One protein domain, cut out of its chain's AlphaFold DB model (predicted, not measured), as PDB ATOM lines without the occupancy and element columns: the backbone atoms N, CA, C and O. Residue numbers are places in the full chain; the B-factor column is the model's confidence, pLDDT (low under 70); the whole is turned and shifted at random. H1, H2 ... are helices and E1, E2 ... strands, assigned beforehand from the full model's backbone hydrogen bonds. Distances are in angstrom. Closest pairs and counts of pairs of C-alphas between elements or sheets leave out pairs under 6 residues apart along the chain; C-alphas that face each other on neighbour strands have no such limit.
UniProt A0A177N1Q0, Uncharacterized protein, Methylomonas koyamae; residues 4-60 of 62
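What this domain is: This is residues 4 to 60 of the 62 residues of an uncharacterized protein of Methylomonas koyamae (UniProt A0A177N1Q0). A two-stranded hairpin, E1 and E2, and the short helix H1 follow one another along one side of a rod, and the long helix H2 folds back along the other side, making a long U. The turn of the U, residues 33 to 37, is at one end, and on the way back H2 passes E2 much more closely than E1. The printed part has 57 residues, with two named strands and two named helices in the order E1, E2, H1, H2; the sheet has the order E1 - E2 and is antiparallel, and the class is mostly helix. The whole is only just compact, close to loose, with a radius of gyration of the C-alphas of 12.1 A, and it spans 36 by 17 by 15 A.

How they stand to each other: The sheet is made of E1, residues 10 to 12, and E2, residues 18 to 21, a hairpin of antiparallel neighbours whose directions stand at 146 degrees. The C-alphas of Trp 10 and Leu 21 face each other at 4.5 A. N 11 and O 20 are within hydrogen-bond range at 2.8 A, and so are N 19 and O 11 at 3.0 A. H2, residues 38 to 59, has 6 pairs of C-alphas within 8 A of E2; the closest are those of Gly 20 and Glu 49, 6.8 A apart. E1 and H2 are apart. H1, residues 23 to 32, follows E2 after a tight link of 1 residue, while E1 and H1 are apart. H1 and H2 are close but not clearly touching, with the closest C-alphas, those of Phe 30 and Arg 38, 7.2 A apart. They run opposite ways at a steep tilt of 50 degrees. In H1 and H2 every O i to N i+4 pair is within hydrogen-bond range.

Where its parts are: E1 begins at C-alpha 10, at (187.487, 175.169, 129.860), and is 6.3 A long from first to last C-alpha. E2, residues 18 to 21, is 8.4 A long. H1, residues 23 to 32, is 14.1 A long and ends at C-alpha 32, at (169.829, 173.912, 134.696). H2, residues 38 to 59, is 30.4 A long and ends at C-alpha 59, at (195.343, 179.659, 117.219).

The domain as a whole: The two C-alphas farthest apart, those of Met 15 and Lys 36, are 37.1 A from each other, and the outline is a rod. From Val 4 to Lys 60, the first and last printed C-alphas, it is 21.0 A. The printed part has no cut. The links E1 to E2, E2 to H1 and H1 to H2 are tight, and no link is long. The mean pLDDT of the printed part is 93.5, and no printed residue is under 70.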
ATOM      1  N   VAL A   4     177.675 176.246 123.132       90.75
ATOM      2  CA  VAL A   4     177.919 177.692 123.298       90.75
ATOM      3  C   VAL A   4     177.736 178.152 124.752       90.75
ATOM      4  O   VAL A   4     178.404 179.076 125.199       90.75
ATOM      5  N   SER A   5     176.870 177.485 125.524       92.38
ATOM      6  CA  SER A   5     176.667 177.820 126.945       92.38
ATOM      7  C   SER A   5     177.853 177.422 127.829       92.38
ATOM      8  O   SER A   5     177.932 177.872 128.966       92.38
ATOM      9  N   LEU A   6     178.753 176.579 127.320       94.50
ATOM     10  CA  LEU A   6     179.949 176.088 128.002       94.50
ATOM     11  C   LEU A   6     181.208 176.852 127.570       94.50
ATOM     12  O   LEU A   6     182.306 176.472 127.956       94.50
ATOM     13  N   GLY A   7     181.069 177.936 126.796       89.44
ATOM     14  CA  GLY A   7     182.193 178.632 126.158       89.44
ATOM     15  C   GLY A   7     183.265 179.178 127.110       89.44
ATOM     16  O   GLY A   7     184.379 179.438 126.669       89.44
ATOM     17  N   THR A   8     182.963 179.320 128.402       90.44
ATOM     18  CA  THR A   8     183.915 179.740 129.446       90.44
ATOM     19  C   THR A   8     184.384 178.597 130.347       90.44
ATOM     20  O   THR A   8     185.236 178.808 131.202       90.44
ATOM     21  N   GLN A   9     183.836 177.392 130.183       96.06
ATOM     22  CA  GLN A   9     184.028 176.253 131.083       96.06
ATOM     23  C   GLN A   9     185.129 175.324 130.565       96.06
ATOM     24  O   GLN A   9     184.912 174.133 130.349       96.06
ATOM     25  N   TRP A  10     186.312 175.891 130.338       96.12
ATOM     26  CA  TRP A  10     187.487 175.169 129.860       96.12
ATOM     27  C   TRP A  10     188.448 174.880 131.007       96.12
ATOM     28  O   TRP A  10     188.757 175.750 131.820       96.12
ATOM     29  N   ARG A  11     188.966 173.657 131.044       96.19
ATOM     30  CA  ARG A  11     190.079 173.281 131.907       96.19
ATOM     31  C   ARG A  11     191.376 173.727 131.253       96.19
ATOM     32  O   ARG A  11     191.635 173.426 130.086       96.19
ATOM     33  N   ILE A  12     192.190 174.411 132.044       94.38
ATOM     34  CA  ILE A  12     193.520 174.862 131.657       94.38
ATOM     35  C   ILE A  12     194.550 173.936 132.311       94.38
ATOM     36  O   ILE A  12     194.523 173.723 133.523       94.38
ATOM     37  N   GLY A  13     195.409 173.338 131.493       89.25
ATOM     38  CA  GLY A  13     196.543 172.516 131.895       89.25
ATOM     39  C   GLY A  13     197.825 173.333 132.070       89.25
ATOM     40  O   GLY A  13     197.807 174.555 132.233       89.25
ATOM     41  N   GLY A  14     198.967 172.644 132.040       86.69
ATOM     42  CA  GLY A  14     200.279 173.290 132.113       86.69
ATOM     43  C   GLY A  14     200.499 174.291 130.974       86.69
ATOM     44  O   GLY A  14     199.976 174.109 129.879       86.69
ATOM     45  N   MET A  15     201.263 175.356 131.244       84.62
ATOM     46  CA  MET A  15     201.616 176.411 130.274       84.62
ATOM     47  C   MET A  15     200.426 177.156 129.632       84.62
ATOM     48  O   MET A  15     200.596 177.829 128.620       84.62
ATOM     49  N   GLY A  16     199.236 177.112 130.244       86.25
ATOM     50  CA  GLY A  16     198.057 177.832 129.742       86.25
ATOM     51  C   GLY A  16     197.279 177.075 128.662       86.25
ATOM     52  O   GLY A  16     196.418 177.650 127.997       86.25
ATOM     53  N   ASP A  17     197.561 175.787 128.486       89.62
ATOM     54  CA  ASP A  17     196.944 174.962 127.459       89.62
ATOM     55  C   ASP A  17     195.494 174.624 127.796       89.62
ATOM     56  O   ASP A  17     195.203 174.121 128.876       89.62
ATOM     57  N   VAL A  18     194.574 174.831 126.855       94.44
ATOM     58  CA  VAL A  18     193.216 174.297 126.990       94.44
ATOM     59  C   VAL A  18     193.265 172.788 126.760       94.44
ATOM     60  O   VAL A  18     193.663 172.342 125.685       94.44
ATOM     61  N   ILE A  19     192.874 172.006 127.769       94.44
ATOM     62  CA  ILE A  19     192.962 170.533 127.739       94.44
ATOM     63  C   ILE A  19     191.602 169.834 127.614       94.44
ATOM     64  O   ILE A  19     191.564 168.632 127.376       94.44
ATOM     65  N   GLY A  20     190.498 170.569 127.768       96.00
ATOM     66  CA  GLY A  20     189.139 170.040 127.625       96.00
ATOM     67  C   GLY A  20     188.100 170.887 128.353       96.00
ATOM     68  O   GLY A  20     188.440 171.856 129.031       96.00
ATOM     69  N   LEU A  21     186.832 170.524 128.223       97.00
ATOM     70  CA  LEU A  21     185.718 171.091 128.970       97.00
ATOM     71  C   LEU A  21     185.699 170.562 130.406       97.00
ATOM     72  O   LEU A  21     186.078 169.428 130.703       97.00
ATOM     73  N   ASP A  22     185.195 171.378 131.327       96.50
ATOM     74  CA  ASP A  22     184.879 170.899 132.667       96.50
ATOM     75  C   ASP A  22     183.551 170.132 132.663       96.50
ATOM     76  O   ASP A  22     182.464 170.714 132.658       96.50
ATOM     77  N   TYR A  23     183.626 168.803 132.709       95.62
ATOM     78  CA  TYR A  23     182.440 167.944 132.730       95.62
ATOM     79  C   TYR A  23     181.543 168.138 133.962       95.62
ATOM     80  O   TYR A  23     180.350 167.839 133.893       95.62
ATOM     81  N   THR A  24     182.053 168.694 135.065       96.12
ATOM     82  CA  THR A  24     181.198 169.060 136.204       96.12
ATOM     83  C   THR A  24     180.309 170.260 135.864       96.12
ATOM     84  O   THR A  24     179.112 170.256 136.166       96.12
ATOM     85  N   ALA A  25     180.848 171.244 135.136       95.50
ATOM     86  CA  ALA A  25     180.084 172.365 134.596       95.50
ATOM     87  C   ALA A  25     179.108 171.913 133.494       95.50
ATOM     88  O   ALA A  25     177.985 172.420 133.420       95.50
ATOM     89  N   VAL A  26     179.480 170.913 132.683       95.88
ATOM     90  CA  VAL A  26     178.570 170.278 131.709       95.88
ATOM     91  C   VAL A  26     177.346 169.682 132.405       95.88
ATOM     92  O   VAL A  26     176.216 169.974 131.998       95.88
ATOM     93  N   ASP A  27     177.534 168.906 133.479       95.38
ATOM     94  CA  ASP A  27     176.401 168.360 134.238       95.38
ATOM     95  C   ASP A  27     175.555 169.472 134.878       95.38
ATOM     96  O   ASP A  27     174.321 169.422 134.823       95.38
ATOM     97  N   ALA A  28     176.182 170.531 135.402       95.62
ATOM     98  CA  ALA A  28     175.458 171.690 135.923       95.62
ATOM     99  C   ALA A  28     174.554 172.325 134.850       95.62
ATOM    100  O   ALA A  28     173.367 172.562 135.096       95.62
ATOM    101  N   VAL A  29     175.063 172.525 133.629       95.00
ATOM    102  CA  VAL A  29     174.274 173.048 132.503       95.00
ATOM    103  C   VAL A  29     173.163 172.076 132.094       95.00
ATOM    104  O   VAL A  29     172.036 172.518 131.847       95.00
ATOM    105  N   PHE A  30     173.418 170.763 132.073       95.31
ATOM    106  CA  PHE A  30     172.378 169.757 131.827       95.31
ATOM    107  C   PHE A  30     171.249 169.819 132.853       95.31
ATOM    108  O   PHE A  30     170.074 169.728 132.478       95.31
ATOM    109  N   ARG A  31     171.582 170.014 134.132       95.12
ATOM    110  CA  ARG A  31     170.605 170.163 135.218       95.12
ATOM    111  C   ARG A  31     169.807 171.458 135.088       95.12
ATOM    112  O   ARG A  31     168.579 171.398 135.116       95.12
ATOM    113  N   ILE A  32     170.473 172.595 134.872       95.00
ATOM    114  CA  ILE A  32     169.829 173.912 134.696       95.00
ATOM    115  C   ILE A  32     168.845 173.880 133.522       95.00
ATOM    116  O   ILE A  32     167.711 174.342 133.637       95.00
ATOM    117  N   ARG A  33     169.253 173.283 132.397       93.56
ATOM    118  CA  ARG A  33     168.434 173.191 131.180       93.56
ATOM    119  C   ARG A  33     167.427 172.036 131.192       93.56
ATOM    120  O   ARG A  33     166.689 171.888 130.223       93.56
ATOM    121  N   ARG A  34     167.384 171.226 132.260       95.25
ATOM    122  CA  ARG A  34     166.499 170.053 132.403       95.25
ATOM    123  C   ARG A  34     166.598 169.081 131.218       95.25
ATOM    124  O   ARG A  34     165.596 168.535 130.753       95.25
ATOM    125  N   ILE A  35     167.816 168.862 130.725       94.19
ATOM    126  CA  ILE A  35     168.085 167.965 129.597       94.19
ATOM    127  C   ILE A  35     167.811 166.516 130.020       94.19
ATOM    128  O   ILE A  35     168.412 166.016 130.976       94.19
ATOM    129  N   LYS A  36     166.917 165.844 129.284       91.31
ATOM    130  CA  LYS A  36     166.562 164.432 129.507       91.31
ATOM    131  C   LYS A  36     167.451 163.467 128.713       91.31
ATOM    132  O   LYS A  36     167.924 162.489 129.274       91.31
ATOM    133  N   ASN A  37     167.732 163.761 127.440       92.25
ATOM    134  CA  ASN A  37     168.582 162.922 126.586       92.25
ATOM    135  C   ASN A  37     170.067 163.307 126.714       92.25
ATOM    136  O   ASN A  37     170.660 163.865 125.793       92.25
ATOM    137  N   ARG A  38     170.639 163.089 127.902       92.94
ATOM    138  CA  ARG A  38     172.015 163.516 128.203       92.94
ATOM    139  C   ARG A  38     173.053 162.734 127.409       92.94
ATOM    140  O   ARG A  38     173.971 163.358 126.908       92.94
ATOM    141  N   ALA A  39     172.879 161.419 127.266       91.69
ATOM    142  CA  ALA A  39     173.841 160.548 126.587       91.69
ATOM    143  C   ALA A  39     174.093 160.992 125.137       91.69
ATOM    144  O   ALA A  39     175.201 161.382 124.801       91.69
ATOM    145  N   SER A  40     173.038 161.086 124.321       91.44
ATOM    146  CA  SER A  40     173.178 161.494 122.916       91.44
ATOM    147  C   SER A  40     173.738 162.913 122.748       91.44
ATOM    148  O   SER A  40     174.494 163.180 121.819       91.44
ATOM    149  N   LEU A  41     173.376 163.842 123.642       93.50
ATOM    150  CA  LEU A  41     173.917 165.202 123.604       93.50
ATOM    151  C   LEU A  41     175.365 165.275 124.082       93.50
ATOM    152  O   LEU A  41     176.088 166.173 123.657       93.50
ATOM    153  N   PHE A  42     175.770 164.371 124.967       94.50
ATOM    154  CA  PHE A  42     177.136 164.281 125.449       94.50
ATOM    155  C   PHE A  42     178.070 163.772 124.348       94.50
ATOM    156  O   PHE A  42     179.098 164.397 124.124       94.50
ATOM    157  N   ASP A  43     177.663 162.765 123.572       94.44
ATOM    158  CA  ASP A  43     178.447 162.289 122.420       94.44
ATOM    159  C   ASP A  43     178.703 163.425 121.414       94.44
ATOM    160  O   ASP A  43     179.830 163.674 120.988       94.44
ATOM    161  N   GLY A  44     177.656 164.195 121.092       94.94
ATOM    162  CA  GLY A  44     177.790 165.374 120.233       94.94
ATOM    163  C   GLY A  44     178.659 166.475 120.851       94.94
ATOM    164  O   GLY A  44     179.381 167.166 120.133       94.94
ATOM    165  N   LEU A  45     178.623 166.634 122.177       95.38
ATOM    166  CA  LEU A  45     179.471 167.587 122.889       95.38
ATOM    167  C   LEU A  45     180.954 167.223 122.760       95.38
ATOM    168  O   LEU A  45     181.757 168.123 122.536       95.38
ATOM    169  N   GLN A  46     181.301 165.937 122.846       95.12
ATOM    170  CA  GLN A  46     182.682 165.464 122.708       95.12
ATOM    171  C   GLN A  46     183.242 165.725 121.303       95.12
ATOM    172  O   GLN A  46     184.373 166.181 121.167       95.12
ATOM    173  N   VAL A  47     182.426 165.550 120.255       96.25
ATOM    174  CA  VAL A  47     182.823 165.901 118.877       96.25
ATOM    175  C   VAL A  47     183.125 167.400 118.749       96.25
ATOM    176  O   VAL A  47     184.105 167.799 118.119       96.25
ATOM    177  N   MET A  48     182.299 168.253 119.362       96.38
ATOM    178  CA  MET A  48     182.532 169.702 119.351       96.38
ATOM    179  C   MET A  48     183.746 170.109 120.198       96.38
ATOM    180  O   MET A  48     184.465 171.036 119.824       96.38
ATOM    181  N   GLU A  49     183.980 169.435 121.325       96.69
ATOM    182  CA  GLU A  49     185.159 169.629 122.167       96.69
ATOM    183  C   GLU A  49     186.442 169.319 121.395       96.69
ATOM    184  O   GLU A  49     187.347 170.149 121.374       96.69
ATOM    185  N   GLU A  50     186.507 168.181 120.703       96.62
ATOM    186  CA  GLU A  50     187.678 167.794 119.915       96.62
ATOM    187  C   GLU A  50     188.005 168.831 118.831       96.62
ATOM    188  O   GLU A  50     189.155 169.269 118.706       96.62
ATOM    189  N   ALA A  51     186.984 169.294 118.102       96.38
ATOM    190  CA  ALA A  51     187.134 170.333 117.087       96.38
ATOM    191  C   ALA A  51     187.625 171.665 117.686       96.38
ATOM    192  O   ALA A  51     188.509 172.319 117.130       96.38
ATOM    193  N   ALA A  52     187.094 172.059 118.844       95.50
ATOM    194  CA  ALA A  52     187.524 173.272 119.533       95.50
ATOM    195  C   ALA A  52     188.959 173.165 120.065       95.50
ATOM    196  O   ALA A  52     189.730 174.115 119.939       95.50
ATOM    197  N   LEU A  53     189.356 172.007 120.602       95.00
ATOM    198  CA  LEU A  53     190.733 171.760 121.027       95.00
ATOM    199  C   LEU A  53     191.715 171.833 119.851       95.00
ATOM    200  O   LEU A  53     192.818 172.352 120.018       95.00
ATOM    201  N   ALA A  54     191.330 171.355 118.664       95.38
ATOM    202  CA  ALA A  54     192.129 171.533 117.452       95.38
ATOM    203  C   ALA A  54     192.291 173.017 117.093       95.38
ATOM    204  O   ALA A  54     193.420 173.483 116.940       95.38
ATOM    205  N   ALA A  55     191.195 173.779 117.092       94.75
ATOM    206  CA  ALA A  55     191.228 175.215 116.823       94.75
ATOM    207  C   ALA A  55     192.082 175.995 117.842       94.75
ATOM    208  O   ALA A  55     192.844 176.880 117.458       94.75
ATOM    209  N   PHE A  56     192.023 175.653 119.137       93.06
ATOM    210  CA  PHE A  56     192.885 176.275 120.148       93.06
ATOM    211  C   PHE A  56     194.368 175.995 119.912       93.06
ATOM    212  O   PHE A  56     195.193 176.876 120.147       93.06
ATOM    213  N   ARG A  57     194.725 174.788 119.452       91.44
ATOM    214  CA  ARG A  57     196.113 174.457 119.099       91.44
ATOM    215  C   ARG A  57     196.592 175.245 117.883       91.44
ATOM    216  O   ARG A  57     197.727 175.702 117.890       91.44
ATOM    217  N   GLU A  58     195.739 175.425 116.879       92.12
ATOM    218  CA  GLU A  58     196.052 176.210 115.676       92.12
ATOM    219  C   GLU A  58     196.177 177.712 115.960       92.12
ATOM    220  O   GLU A  58     197.025 178.382 115.377       92.12
ATOM    221  N   ALA A  59     195.354 178.242 116.867       88.69
ATOM    222  CA  ALA A  59     195.343 179.659 117.219       88.69
ATOM    223  C   ALA A  59     196.525 180.086 118.107       88.69
ATOM    224  O   ALA A  59     196.754 181.286 118.279       88.69
ATOM    225  N   LYS A  60     197.270 179.138 118.691       79.81
ATOM    226  CA  LYS A  60     198.471 179.481 119.453       79.81
ATOM    227  C   LYS A  60     199.554 180.000 118.505       79.81
ATOM    228  O   LYS A  60     199.890 179.309 117.542       79.81
TER     229      LYS A  60